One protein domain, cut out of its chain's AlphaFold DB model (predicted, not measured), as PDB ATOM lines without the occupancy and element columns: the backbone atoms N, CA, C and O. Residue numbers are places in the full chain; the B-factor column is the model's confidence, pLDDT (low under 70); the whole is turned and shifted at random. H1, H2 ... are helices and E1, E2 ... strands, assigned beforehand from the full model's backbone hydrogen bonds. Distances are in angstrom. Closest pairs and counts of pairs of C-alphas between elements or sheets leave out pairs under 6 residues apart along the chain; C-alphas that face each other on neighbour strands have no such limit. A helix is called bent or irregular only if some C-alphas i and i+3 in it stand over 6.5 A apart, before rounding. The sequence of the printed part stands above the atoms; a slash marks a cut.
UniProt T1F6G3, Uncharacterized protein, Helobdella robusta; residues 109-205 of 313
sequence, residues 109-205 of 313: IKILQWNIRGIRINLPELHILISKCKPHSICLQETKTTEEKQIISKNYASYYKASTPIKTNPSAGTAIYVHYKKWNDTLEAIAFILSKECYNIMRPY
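What this domain is: This is residues 109 to 205 of the 313 residues of an uncharacterized protein of Helobdella robusta (UniProt T1F6G3). A small four-stranded sheet forms a wall, and a long helix, H2, folds back from the end of E4 over one face; residues 191 to 205, of which 191 to 201 belong to H2, stand free and stick out. The short helix H1 grazes the sheet beside E1 and E2. The printed part has 97 residues, with named elements in the order E1, H1, E2, E3, E4, H2; the sheet is mixed, in the order E1, E2, E4, E3, and the class is mixed, helices and strands. The whole is only just compact, close to loose, with a radius of gyration of the C-alphas of 14.6 A, and flat, spanning 42 by 39 by 20 A.

How they stand to each other: E1, residues 111 to 115, H1, residues 123 to 133, and E2, residues 137 to 141, form a strand-helix-strand unit, two parallel neighbour strands with a helix between, whose crossover is right-handed. N 112 and O 137 are 2.9 A apart, within hydrogen-bond range. H1 only grazes the sheet, with residues 126 to 133. E3, residues 156 to 161, and E4, residues 174 to 179, form a hairpin, with N 159 and O 176 within range at 2.8 A. E4 is also antiparallel to E2, with N 140 and O 175 at 2.8 A. H2, residues 180 to 201, is on one face in two layers, a helix on one face of a sheet, at a height over the sheet of 10.8 A. It runs along the strands, at 22 degrees to E4 on the local plane. The closest C-alphas of E4 and H2, those of Val 178 and Thr 186, are 7.1 A apart. H1 and H2 are apart. Every O i to N i+4 pair is within range in H1, and 16 of 18 in H2.

Where its parts are: E1 begins at C-alpha 111, (28.418, -25.560, 27.225). H1 is 15.2 A long, E3 16.2 A and E4 16.9 A. H2 is 30.0 A long and ends at C-alpha 201, (31.191, -3.297, 35.356); it is irregular, C-alphas 181 and 184 being 8.1 A apart, and has a kink of 41 degrees near residue 187.

The domain as a whole: The C-alphas farthest apart, of Pro 124 and Tyr 205, are 45.3 A apart. The printed part has no cut; the links E2 to E3 and E3 to E4 are long. The pLDDT is under 70 at residue 165, residues 167 to 171 and residues 185 to 205.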
ATOM      1  N   ILE A 109      35.278 -28.045  25.209       88.88
ATOM      2  CA  ILE A 109      34.383 -27.674  26.295       88.88
ATOM      3  C   ILE A 109      32.992 -27.440  25.696       88.88
ATOM      4  O   ILE A 109      32.743 -26.487  24.955       88.88
ATOM      5  N   LYS A 110      32.064 -28.329  26.046       93.00
ATOM      6  CA  LYS A 110      30.652 -28.261  25.648       93.00
ATOM      7  C   LYS A 110      29.853 -27.504  26.705       93.00
ATOM      8  O   LYS A 110      29.730 -27.983  27.828       93.00
ATOM      9  N   ILE A 111      29.282 -26.359  26.345       94.94
ATOM     10  CA  ILE A 111      28.418 -25.560  27.225       94.94
ATOM     11  C   ILE A 111      27.007 -25.552  26.640       94.94
ATOM     12  O   ILE A 111      26.823 -25.155  25.490       94.94
ATOM     13  N   LEU A 112      26.018 -25.976  27.427       95.81
ATOM     14  CA  LEU A 112      24.600 -25.883  27.085       95.81
ATOM     15  C   LEU A 112      24.023 -24.602  27.700       95.81
ATOM     16  O   LEU A 112      24.109 -24.418  28.908       95.81
ATOM     17  N   GLN A 113      23.419 -23.731  26.895       96.50
ATOM     18  CA  GLN A 113      22.685 -22.559  27.379       96.50
ATOM     19  C   GLN A 113      21.226 -22.675  26.958       96.50
ATOM     20  O   GLN A 113      20.946 -22.902  25.781       96.50
ATOM     21  N   TRP A 114      20.295 -22.548  27.904       97.50
ATOM     22  CA  TRP A 114      18.875 -22.717  27.610       97.50
ATOM     23  C   TRP A 114      17.979 -21.874  28.522       97.50
ATOM     24  O   TRP A 114      17.989 -22.014  29.744       97.50
ATOM     25  N   ASN A 115      17.139 -21.024  27.928       96.06
ATOM     26  CA  ASN A 115      15.985 -20.465  28.624       96.06
ATOM     27  C   ASN A 115      14.903 -21.550  28.754       96.06
ATOM     28  O   ASN A 115      14.186 -21.852  27.799       96.06
ATOM     29  N   ILE A 116      14.822 -22.157  29.940       96.38
ATOM     30  CA  ILE A 116      14.016 -23.355  30.194       96.38
ATOM     31  C   ILE A 116      12.559 -23.027  30.546       96.38
ATOM     32  O   ILE A 116      11.746 -23.936  30.676       96.38
ATOM     33  N   ARG A 117      12.201 -21.742  30.709       94.81
ATOM     34  CA  ARG A 117      10.827 -21.256  30.966       94.81
ATOM     35  C   ARG A 117      10.075 -21.985  32.092       94.81
ATOM     36  O   ARG A 117       8.839 -22.021  32.104       94.81
ATOM     37  N   GLY A 118      10.800 -22.513  33.071       93.88
ATOM     38  CA  GLY A 118      10.306 -23.346  34.161       93.88
ATOM     39  C   GLY A 118      10.956 -24.724  34.148       93.88
ATOM     40  O   GLY A 118      10.538 -25.616  33.412       93.88
ATOM     41  N   ILE A 119      11.937 -24.929  35.028       94.44
ATOM     42  CA  ILE A 119      12.731 -26.165  35.055       94.44
ATOM     43  C   ILE A 119      11.889 -27.407  35.357       94.44
ATOM     44  O   ILE A 119      12.170 -28.476  34.842       94.44
ATOM     45  N   ARG A 120      10.832 -27.272  36.166       92.25
ATOM     46  CA  ARG A 120       9.979 -28.399  36.573       92.25
ATOM     47  C   ARG A 120       9.207 -29.003  35.408       92.25
ATOM     48  O   ARG A 120       9.029 -30.211  35.366       92.25
ATOM     49  N   ILE A 121       8.730 -28.150  34.505       94.56
ATOM     50  CA  ILE A 121       7.903 -28.566  33.369       94.56
ATOM     51  C   ILE A 121       8.780 -29.212  32.292       94.56
ATOM     52  O   ILE A 121       8.332 -30.152  31.653       94.56
ATOM     53  N   ASN A 122      10.026 -28.748  32.149       96.69
ATOM     54  CA  ASN A 122      10.964 -29.190  31.110       96.69
ATOM     55  C   ASN A 122      12.098 -30.086  31.650       96.69
ATOM     56  O   ASN A 122      13.151 -30.223  31.021       96.69
ATOM     57  N   LEU A 123      11.932 -30.650  32.852       95.06
ATOM     58  CA  LEU A 123      12.946 -31.504  33.469       95.06
ATOM     59  C   LEU A 123      13.205 -32.787  32.652       95.06
ATOM     60  O   LEU A 123      14.378 -33.126  32.473       95.06
ATOM     61  N   PRO A 124      12.182 -33.492  32.121       95.88
ATOM     62  CA  PRO A 124      12.402 -34.667  31.275       95.88
ATOM     63  C   PRO A 124      13.239 -34.354  30.028       95.88
ATOM     64  O   PRO A 124      14.193 -35.067  29.717       95.88
ATOM     65  N   GLU A 125      12.938 -33.251  29.344       97.06
ATOM     66  CA  GLU A 125      13.657 -32.793  28.156       97.06
ATOM     67  C   GLU A 125      15.098 -32.402  28.492       97.06
ATOM     68  O   GLU A 125      16.026 -32.751  27.756       97.06
ATOM     69  N   LEU A 126      15.308 -31.734  29.631       96.25
ATOM     70  CA  LEU A 126      16.646 -31.417  30.122       96.25
ATOM     71  C   LEU A 126      17.470 -32.688  30.357       96.25
ATOM     72  O   LEU A 126      18.630 -32.733  29.953       96.25
ATOM     73  N   HIS A 127      16.888 -33.734  30.948       95.69
ATOM     74  CA  HIS A 127      17.590 -35.006  31.147       95.69
ATOM     75  C   HIS A 127      18.014 -35.657  29.828       95.69
ATOM     76  O   HIS A 127      19.149 -36.127  29.726       95.69
ATOM     77  N   ILE A 128      17.152 -35.628  28.807       96.19
ATOM     78  CA  ILE A 128      17.473 -36.149  27.470       96.19
ATOM     79  C   ILE A 128      18.615 -35.344  26.829       96.19
ATOM     80  O   ILE A 128      19.521 -35.917  26.225       96.19
ATOM     81  N   LEU A 129      18.611 -34.015  26.965       95.81
ATOM     82  CA  LEU A 129      19.694 -33.174  26.446       95.81
ATOM     83  C   LEU A 129      21.021 -33.445  27.156       95.81
ATOM     84  O   LEU A 129      22.064 -33.518  26.509       95.81
ATOM     85  N   ILE A 130      20.990 -33.627  28.477       95.44
ATOM     86  CA  ILE A 130      22.180 -33.963  29.260       95.44
ATOM     87  C   ILE A 130      22.748 -35.314  28.822       95.44
ATOM     88  O   ILE A 130      23.957 -35.419  28.619       95.44
ATOM     89  N   SER A 131      21.899 -36.331  28.635       94.56
ATOM     90  CA  SER A 131      22.358 -37.673  28.262       94.56
ATOM     91  C   SER A 131      22.958 -37.717  26.857       94.56
ATOM     92  O   SER A 131      23.981 -38.370  26.655       94.56
ATOM     93  N   LYS A 132      22.359 -36.991  25.902       95.12
ATOM     94  CA  LYS A 132      22.817 -36.942  24.506       95.12
ATOM     95  C   LYS A 132      24.060 -36.080  24.327       95.12
ATOM     96  O   LYS A 132      25.051 -36.518  23.756       95.12
ATOM     97  N   CYS A 133      24.023 -34.849  24.827       94.50
ATOM     98  CA  CYS A 133      25.071 -33.871  24.543       94.50
ATOM     99  C   CYS A 133      26.267 -33.984  25.498       94.50
ATOM    100  O   CYS A 133      27.346 -33.488  25.167       94.50
ATOM    101  N   LYS A 134      26.071 -34.596  26.678       94.06
ATOM    102  CA  LYS A 134      27.055 -34.706  27.770       94.06
ATOM    103  C   LYS A 134      27.798 -33.376  28.010       94.06
ATOM    104  O   LYS A 134      29.025 -33.326  27.900       94.06
ATOM    105  N   PRO A 135      27.075 -32.263  28.262       95.25
ATOM    106  CA  PRO A 135      27.695 -30.947  28.390       95.25
ATOM    107  C   PRO A 135      28.614 -30.876  29.618       95.25
ATOM    108  O   PRO A 135      28.319 -31.458  30.656       95.25
ATOM    109  N   HIS A 136      29.708 -30.125  29.537       94.50
ATOM    110  CA  HIS A 136      30.591 -29.849  30.676       94.50
ATOM    111  C   HIS A 136      29.916 -28.892  31.668       94.50
ATOM    112  O   HIS A 136      29.981 -29.100  32.882       94.50
ATOM    113  N   SER A 137      29.198 -27.903  31.125       95.00
ATOM    114  CA  SER A 137      28.448 -26.907  31.890       95.00
ATOM    115  C   SER A 137      27.072 -26.674  31.284       95.00
ATOM    116  O   SER A 137      26.907 -26.725  30.063       95.00
ATOM    117  N   ILE A 138      26.088 -26.374  32.127       96.50
ATOM    118  CA  ILE A 138      24.719 -26.055  31.715       96.50
ATOM    119  C   ILE A 138      24.311 -24.749  32.382       96.50
ATOM    120  O   ILE A 138      24.323 -24.669  33.606       96.50
ATOM    121  N   CYS A 139      23.910 -23.753  31.602       96.81
ATOM    122  CA  CYS A 139      23.382 -22.486  32.090       96.81
ATOM    123  C   CYS A 139      21.898 -22.396  31.735       96.81
ATOM    124  O   CYS A 139      21.536 -22.403  30.556       96.81
ATOM    125  N   LEU A 140      21.043 -22.296  32.747       96.38
ATOM    126  CA  LEU A 140      19.599 -22.184  32.585       96.38
ATOM    127  C   LEU A 140      19.096 -20.806  33.016       96.38
ATOM    128  O   LEU A 140      19.505 -20.283  34.054       96.38
ATOM    129  N   GLN A 141      18.162 -20.261  32.239       95.38
ATOM    130  CA  GLN A 141      17.430 -19.021  32.529       95.38
ATOM    131  C   GLN A 141      15.931 -19.297  32.679       95.38
ATOM    132  O   GLN A 141      15.433 -20.300  32.168       95.38
ATOM    133  N   GLU A 142      15.223 -18.399  33.371       94.06
ATOM    134  CA  GLU A 142      13.804 -18.543  33.728       94.06
ATOM    135  C   GLU A 142      13.518 -19.903  34.375       94.06
ATOM    136  O   GLU A 142      12.609 -20.636  33.981       94.06
ATOM    137  N   THR A 143      14.317 -20.290  35.371       94.00
ATOM    138  CA  THR A 143      14.135 -21.584  36.044       94.00
ATOM    139  C   THR A 143      12.808 -21.656  36.796       94.00
ATOM    140  O   THR A 143      12.267 -22.752  36.960       94.00
ATOM    141  N   LYS A 144      12.264 -20.507  37.229       91.44
ATOM    142  CA  LYS A 144      11.043 -20.391  38.048       91.44
ATOM    143  C   LYS A 144      11.117 -21.247  39.322       91.44
ATOM    144  O   LYS A 144      10.118 -21.807  39.774       91.44
ATOM    145  N   THR A 145      12.322 -21.399  39.875       86.38
ATOM    146  CA  THR A 145      12.595 -22.150  41.109       86.38
ATOM    147  C   THR A 145      12.505 -21.250  42.332       86.38
ATOM    148  O   THR A 145      13.017 -20.131  42.321       86.38
ATOM    149  N   THR A 146      11.904 -21.767  43.402       83.19
ATOM    150  CA  THR A 146      11.963 -21.190  44.753       83.19
ATOM    151  C   THR A 146      13.106 -21.834  45.544       83.19
ATOM    152  O   THR A 146      13.519 -22.946  45.213       83.19
ATOM    153  N   GLU A 147      13.604 -21.169  46.591       76.38
ATOM    154  CA  GLU A 147      14.753 -21.631  47.399       76.38
ATOM    155  C   GLU A 147      14.583 -23.059  47.943       76.38
ATOM    156  O   GLU A 147      15.513 -23.857  47.903       76.38
ATOM    157  N   GLU A 148      13.363 -23.426  48.338       75.44
ATOM    158  CA  GLU A 148      13.027 -24.746  48.894       75.44
ATOM    159  C   GLU A 148      13.114 -25.908  47.886       75.44
ATOM    160  O   GLU A 148      12.950 -27.072  48.249       75.44
ATOM    161  N   LYS A 149      13.270 -25.617  46.590       74.00
ATOM    162  CA  LYS A 149      12.962 -26.557  45.501       74.00
ATOM    163  C   LYS A 149      14.097 -26.658  44.485       74.00
ATOM    164  O   LYS A 149      13.865 -26.567  43.277       74.00
ATOM    165  N   GLN A 150      15.313 -26.868  44.981       79.81
ATOM    166  CA  GLN A 150      16.481 -27.149  44.148       79.81
ATOM    167  C   GLN A 150      16.383 -28.549  43.529       79.81
ATOM    168  O   GLN A 150      15.968 -29.505  44.183       79.81
ATOM    169  N   ILE A 151      16.745 -28.671  42.252       84.38
ATOM    170  CA  ILE A 151      16.728 -29.947  41.530       84.38
ATOM    171  C   ILE A 151      18.152 -30.492  41.486       84.38
ATOM    172  O   ILE A 151      19.065 -29.852  40.979       84.38
ATOM    173  N   ILE A 152      18.373 -31.685  42.013       83.69
ATOM    174  CA  ILE A 152      19.710 -32.277  42.012       83.69
ATOM    175  C   ILE A 152      19.854 -33.120  40.746       83.69
ATOM    176  O   ILE A 152      19.121 -34.089  40.553       83.69
ATOM    177  N   SER A 153      20.799 -32.754  39.880       84.38
ATOM    178  CA  SER A 153      21.167 -33.567  38.720       84.38
ATOM    179  C   SER A 153      22.338 -34.474  39.086       84.38
ATOM    180  O   SER A 153      23.363 -34.005  39.580       84.38
ATOM    181  N   LYS A 154      22.212 -35.786  38.846       87.31
ATOM    182  CA  LYS A 154      23.318 -36.729  39.070       87.31
ATOM    183  C   LYS A 154      24.511 -36.314  38.201       87.31
ATOM    184  O   LYS A 154      24.351 -36.025  37.020       87.31
ATOM    185  N   ASN A 155      25.708 -36.338  38.779       94.25
ATOM    186  CA  ASN A 155      26.987 -35.998  38.138       94.25
ATOM    187  C   ASN A 155      27.277 -34.508  37.882       94.25
ATOM    188  O   ASN A 155      28.357 -34.187  37.379       94.25
ATOM    189  N   TYR A 156      26.377 -33.606  38.276       94.75
ATOM    190  CA  TYR A 156      26.621 -32.171  38.215       94.75
ATOM    191  C   TYR A 156      26.444 -31.547  39.589       94.75
ATOM    192  O   TYR A 156      25.429 -31.779  40.239       94.75
ATOM    193  N   ALA A 157      27.372 -30.682  39.991       92.44
ATOM    194  CA  ALA A 157      27.047 -29.751  41.059       92.44
ATOM    195  C   ALA A 157      26.270 -28.573  40.478       92.44
ATOM    196  O   ALA A 157      26.526 -28.124  39.360       92.44
ATOM    197  N   SER A 158      25.302 -28.110  41.249       92.62
ATOM    198  CA  SER A 158      24.325 -27.121  40.833       92.62
ATOM    199  C   SER A 158      24.428 -25.876  41.695       92.62
ATOM    200  O   SER A 158      24.491 -25.971  42.919       92.62
ATOM    201  N   TYR A 159      24.364 -24.724  41.049       92.62
ATOM    202  CA  TYR A 159      24.362 -23.406  41.657       92.62
ATOM    203  C   TYR A 159      23.102 -22.683  41.217       92.62
ATOM    204  O   TYR A 159      22.807 -22.629  40.022       92.62
ATOM    205  N   TYR A 160      22.361 -22.127  42.165       91.19
ATOM    206  CA  TYR A 160      21.073 -21.505  41.897       91.19
ATOM    207  C   TYR A 160      21.055 -20.077  42.388       91.19
ATOM    208  O   TYR A 160      21.523 -19.784  43.482       91.19
ATOM    209  N   LYS A 161      20.403 -19.219  41.614       91.19
ATOM    210  CA  LYS A 161      19.910 -17.942  42.105       91.19
ATOM    211  C   LYS A 161      18.406 -17.930  41.903       91.19
ATOM    212  O   LYS A 161      17.924 -17.834  40.773       91.19
ATOM    213  N   ALA A 162      17.665 -18.096  42.996       86.75
ATOM    214  CA  ALA A 162      16.214 -17.989  42.959       86.75
ATOM    215  C   ALA A 162      15.806 -16.561  42.568       86.75
ATOM    216  O   ALA A 162      16.505 -15.590  42.860       86.75
ATOM    217  N   SER A 163      14.657 -16.428  41.903       80.25
ATOM    218  CA  SER A 163      14.018 -15.118  41.792       80.25
ATOM    219  C   SER A 163      13.617 -14.679  43.188       80.25
ATOM    220  O   SER A 163      12.885 -15.409  43.858       80.25
ATOM    221  N   THR A 164      13.997 -13.470  43.598       77.81
ATOM    222  CA  THR A 164      13.293 -12.814  44.697       77.81
ATOM    223  C   THR A 164      11.820 -12.724  44.296       77.81
ATOM    224  O   THR A 164      11.512 -12.250  43.195       77.81
ATOM    225  N   PRO A 165      10.891 -13.261  45.103       65.94
ATOM    226  CA  PRO A 165       9.481 -13.252  44.760       65.94
ATOM    227  C   PRO A 165       8.958 -11.818  44.871       65.94
ATOM    228  O   PRO A 165       8.510 -11.369  45.924       65.94
ATOM    229  N   ILE A 166       9.000 -11.076  43.766       70.44
ATOM    230  CA  ILE A 166       8.177  -9.879  43.619       70.44
ATOM    231  C   ILE A 166       6.749 -10.411  43.481       70.44
ATOM    232  O   ILE A 166       6.490 -11.226  42.597       70.44
ATOM    233  N   LYS A 167       5.871 -10.005  44.410       63.81
ATOM    234  CA  LYS A 167       4.563 -10.581  44.810       63.81
ATOM    235  C   LYS A 167       3.609 -11.127  43.727       63.81
ATOM    236  O   LYS A 167       2.582 -11.689  44.093       63.81
ATOM    237  N   THR A 168       3.879 -10.974  42.438       64.62
ATOM    238  CA  THR A 168       2.936 -11.301  41.366       64.62
ATOM    239  C   THR A 168       3.474 -12.190  40.249       64.62
ATOM    240  O   THR A 168       2.643 -12.695  39.508       64.62
ATOM    241  N   ASN A 169       4.783 -12.453  40.118       62.50
ATOM    242  CA  ASN A 169       5.278 -13.413  39.117       62.50
ATOM    243  C   ASN A 169       6.710 -13.908  39.406       62.50
ATOM    244  O   ASN A 169       7.652 -13.116  39.315       62.50
ATOM    245  N   PRO A 170       6.927 -15.215  39.656       63.75
ATOM    246  CA  PRO A 170       8.262 -15.808  39.659       63.75
ATOM    247  C   PRO A 170       8.739 -15.996  38.208       63.75
ATOM    248  O   PRO A 170       8.860 -17.115  37.720       63.75
ATOM    249  N   SER A 171       8.937 -14.894  37.480       67.50
ATOM    250  CA  SER A 171       9.400 -14.927  36.085       67.50
ATOM    251  C   SER A 171      10.891 -15.228  35.973       67.50
ATOM    252  O   SER A 171      11.346 -15.680  34.929       67.50
ATOM    253  N   ALA A 172      11.659 -14.945  37.025       84.69
ATOM    254  CA  ALA A 172      13.111 -14.979  36.971       84.69
ATOM    255  C   ALA A 172      13.692 -16.254  37.606       84.69
ATOM    256  O   ALA A 172      12.986 -17.193  37.986       84.69
ATOM    257  N   GLY A 173      15.016 -16.271  37.711       91.44
ATOM    258  CA  GLY A 173      15.791 -17.356  38.292       91.44
ATOM    259  C   GLY A 173      16.769 -17.937  37.283       91.44
ATOM    260  O   GLY A 173      16.451 -18.088  36.098       91.44
ATOM    261  N   THR A 174      17.967 -18.245  37.765       94.06
ATOM    262  CA  THR A 174      19.035 -18.849  36.972       94.06
ATOM    263  C   THR A 174      19.611 -20.060  37.693       94.06
ATOM    264  O   THR A 174      19.583 -20.152  38.924       94.06
ATOM    265  N   ALA A 175      20.117 -21.010  36.912       94.62
ATOM    266  CA  ALA A 175      20.836 -22.167  37.428       94.62
ATOM    267  C   ALA A 175      22.073 -22.444  36.582       94.62
ATOM    268  O   ALA A 175      22.024 -22.342  35.356       94.62
ATOM    269  N   ILE A 176      23.162 -22.831  37.232       95.81
ATOM    270  CA  ILE A 176      24.382 -23.297  36.583       95.81
ATOM    271  C   ILE A 176      24.676 -24.700  37.095       95.81
ATOM    272  O   ILE A 176      24.724 -24.922  38.300       95.81
ATOM    273  N   TYR A 177      24.899 -25.641  36.186       95.25
ATOM    274  CA  TYR A 177      25.339 -26.992  36.506       95.25
ATOM    275  C   TYR A 177      26.735 -27.210  35.946       95.25
ATOM    276  O   TYR A 177      26.982 -26.900  34.782       95.25
ATOM    277  N   VAL A 178      27.627 -27.781  36.749       94.38
ATOM    278  CA  VAL A 178      29.005 -28.094  36.361       94.38
ATOM    279  C   VAL A 178      29.278 -29.567  36.621       94.38
ATOM    280  O   VAL A 178      29.080 -30.054  37.734       94.38
ATOM    281  N   HIS A 179      29.720 -30.288  35.592       94.44
ATOM    282  CA  HIS A 179      29.980 -31.720  35.687       94.44
ATOM    283  C   HIS A 179      31.176 -31.997  36.616       94.44
ATOM    284  O   HIS A 179      32.265 -31.465  36.390       94.44
ATOM    285  N   TYR A 180      31.035 -32.874  37.623       88.81
ATOM    286  CA  TYR A 180      32.066 -33.056  38.670       88.81
ATOM    287  C   TYR A 180      33.443 -33.447  38.122       88.81
ATOM    288  O   TYR A 180      34.469 -32.979  38.604       88.81
ATOM    289  N   LYS A 181      33.488 -34.283  37.077       85.44
ATOM    290  CA  LYS A 181      34.765 -34.719  36.477       85.44
ATOM    291  C   LYS A 181      35.535 -33.596  35.775       85.44
ATOM    292  O   LYS A 181      36.695 -33.785  35.438       85.44
ATOM    293  N   LYS A 182      34.877 -32.470  35.496       80.31
ATOM    294  CA  LYS A 182      35.415 -31.340  34.727       80.31
ATOM    295  C   LYS A 182      35.425 -30.055  35.555       80.31
ATOM    296  O   LYS A 182      35.541 -28.963  35.008       80.31
ATOM    297  N   TRP A 183      35.288 -30.200  36.873       74.75
ATOM    298  CA  TRP A 183      35.131 -29.110  37.824       74.75
ATOM    299  C   TRP A 183      36.278 -28.102  37.775       74.75
ATOM    300  O   TRP A 183      36.018 -26.909  37.677       74.75
ATOM    301  N   ASN A 184      37.526 -28.578  37.767       72.06
ATOM    302  CA  ASN A 184      38.705 -27.709  37.781       72.06
ATOM    303  C   ASN A 184      38.799 -26.867  36.499       72.06
ATOM    304  O   ASN A 184      38.816 -25.642  36.578       72.06
ATOM    305  N   ASP A 185      38.717 -27.508  35.329       68.25
ATOM    306  CA  ASP A 185      38.750 -26.825  34.025       68.25
ATOM    307  C   ASP A 185      37.585 -25.827  33.865       68.25
ATOM    308  O   ASP A 185      37.706 -24.772  33.242       68.25
ATOM    309  N   THR A 186      36.427 -26.162  34.439       65.00
ATOM    310  CA  THR A 186      35.207 -25.361  34.312       65.00
ATOM    311  C   THR A 186      35.177 -24.180  35.275       65.00
ATOM    312  O   THR A 186      34.698 -23.112  34.898       65.00
ATOM    313  N   LEU A 187      35.677 -24.335  36.505       66.50
ATOM    314  CA  LEU A 187      35.754 -23.234  37.462       66.50
ATOM    315  C   LEU A 187      36.707 -22.144  36.984       66.50
ATOM    316  O   LEU A 187      36.366 -20.973  37.109       66.50
ATOM    317  N   GLU A 188      37.838 -22.508  36.379       62.97
ATOM    318  CA  GLU A 188      38.738 -21.533  35.756       62.97
ATOM    319  C   GLU A 188      38.025 -20.751  34.642       62.97
ATOM    320  O   GLU A 188      38.086 -19.522  34.604       62.97
ATOM    321  N   ALA A 189      37.264 -21.439  33.785       63.84
ATOM    322  CA  ALA A 189      36.503 -20.800  32.713       63.84
ATOM    323  C   ALA A 189      35.362 -19.903  33.233       63.84
ATOM    324  O   ALA A 189      35.158 -18.802  32.721       63.84
ATOM    325  N   ILE A 190      34.619 -20.341  34.254       66.75
ATOM    326  CA  ILE A 190      33.539 -19.550  34.866       66.75
ATOM    327  C   ILE A 190      34.117 -18.342  35.603       66.75
ATOM    328  O   ILE A 190      33.617 -17.234  35.426       66.75
ATOM    329  N   ALA A 191      35.186 -18.524  36.379       63.44
ATOM    330  CA  ALA A 191      35.880 -17.433  37.051       63.44
ATOM    331  C   ALA A 191      36.415 -16.410  36.041       63.44
ATOM    332  O   ALA A 191      36.316 -15.212  36.285       63.44
ATOM    333  N   PHE A 192      36.905 -16.860  34.883       61.16
ATOM    334  CA  PHE A 192      37.324 -15.985  33.788       61.16
ATOM    335  C   PHE A 192      36.158 -15.196  33.166       61.16
ATOM    336  O   PHE A 192      36.287 -14.003  32.895       61.16
ATOM    337  N   ILE A 193      34.999 -15.830  32.953       65.12
ATOM    338  CA  ILE A 193      33.803 -15.143  32.433       65.12
ATOM    339  C   ILE A 193      33.300 -14.108  33.447       65.12
ATOM    340  O   ILE A 193      33.056 -12.958  33.085       65.12
ATOM    341  N   LEU A 194      33.194 -14.494  34.720       63.06
ATOM    342  CA  LEU A 194      32.760 -13.601  35.791       63.06
ATOM    343  C   LEU A 194      33.762 -12.465  36.022       63.06
ATOM    344  O   LEU A 194      33.341 -11.334  36.235       63.06
ATOM    345  N   SER A 195      35.072 -12.714  35.926       54.94
ATOM    346  CA  SER A 195      36.088 -11.667  36.079       54.94
ATOM    347  C   SER A 195      36.061 -10.661  34.931       54.94
ATOM    348  O   SER A 195      36.220  -9.468  35.183       54.94
ATOM    349  N   LYS A 196      35.778 -11.094  33.693       53.59
ATOM    350  CA  LYS A 196      35.570 -10.183  32.557       53.59
ATOM    351  C   LYS A 196      34.317  -9.327  32.706       53.59
ATOM    352  O   LYS A 196      34.388  -8.127  32.454       53.59
ATOM    353  N   GLU A 197      33.199  -9.911  33.128       54.84
ATOM    354  CA  GLU A 197      31.968  -9.152  33.384       54.84
ATOM    355  C   GLU A 197      32.151  -8.169  34.548       54.84
ATOM    356  O   GLU A 197      31.845  -6.986  34.414       54.84
ATOM    357  N   CYS A 198      32.771  -8.602  35.649       46.78
ATOM    358  CA  CYS A 198      33.123  -7.721  36.761       46.78
ATOM    359  C   CYS A 198      34.074  -6.599  36.322       46.78
ATOM    360  O   CYS A 198      33.859  -5.454  36.701       46.78
ATOM    361  N   TYR A 199      35.082  -6.878  35.489       44.41
ATOM    362  CA  TYR A 199      35.982  -5.853  34.950       44.41
ATOM    363  C   TYR A 199      35.244  -4.834  34.069       44.41
ATOM    364  O   TYR A 199      35.514  -3.636  34.148       44.41
ATOM    365  N   ASN A 200      34.284  -5.288  33.261       44.25
ATOM    366  CA  ASN A 200      33.463  -4.407  32.432       44.25
ATOM    367  C   ASN A 200      32.529  -3.526  33.275       44.25
ATOM    368  O   ASN A 200      32.375  -2.349  32.960       44.25
ATOM    369  N   ILE A 201      31.981  -4.058  34.373       46.19
ATOM    370  CA  ILE A 201      31.191  -3.297  35.356       46.19
ATOM    371  C   ILE A 201      32.082  -2.324  36.150       46.19
ATOM    372  O   ILE A 201      31.659  -1.223  36.486       46.19
ATOM    373  N   MET A 202      33.333  -2.707  36.422       34.06
ATOM    374  CA  MET A 202      34.318  -1.903  37.154       34.06
ATOM    375  C   MET A 202      35.023  -0.847  36.300       34.06
ATOM    376  O   MET A 202      35.816  -0.078  36.851       34.06
ATOM    377  N   ARG A 203      34.765  -0.758  34.985       38.81
ATOM    378  CA  ARG A 203      35.242   0.396  34.219       38.81
ATOM    379  C   ARG A 203      34.556   1.643  34.768       38.81
ATOM    380  O   ARG A 203      33.336   1.758  34.655       38.81
ATOM    381  N   PRO A 204      35.306   2.605  35.327       41.38
ATOM    382  CA  PRO A 204      34.701   3.856  35.720       41.38
ATOM    383  C   PRO A 204      34.212   4.543  34.446       41.38
ATOM    384  O   PRO A 204      35.010   4.878  33.566       41.38
ATOM    385  N   TYR A 205      32.904   4.786  34.351       40.50
ATOM    386  CA  TYR A 205      32.446   5.907  33.543       40.50
ATOM    387  C   TYR A 205      33.154   7.147  34.095       40.50
ATOM    388  O   TYR A 205      33.109   7.357  35.317       40.50
TER     389      TYR A 205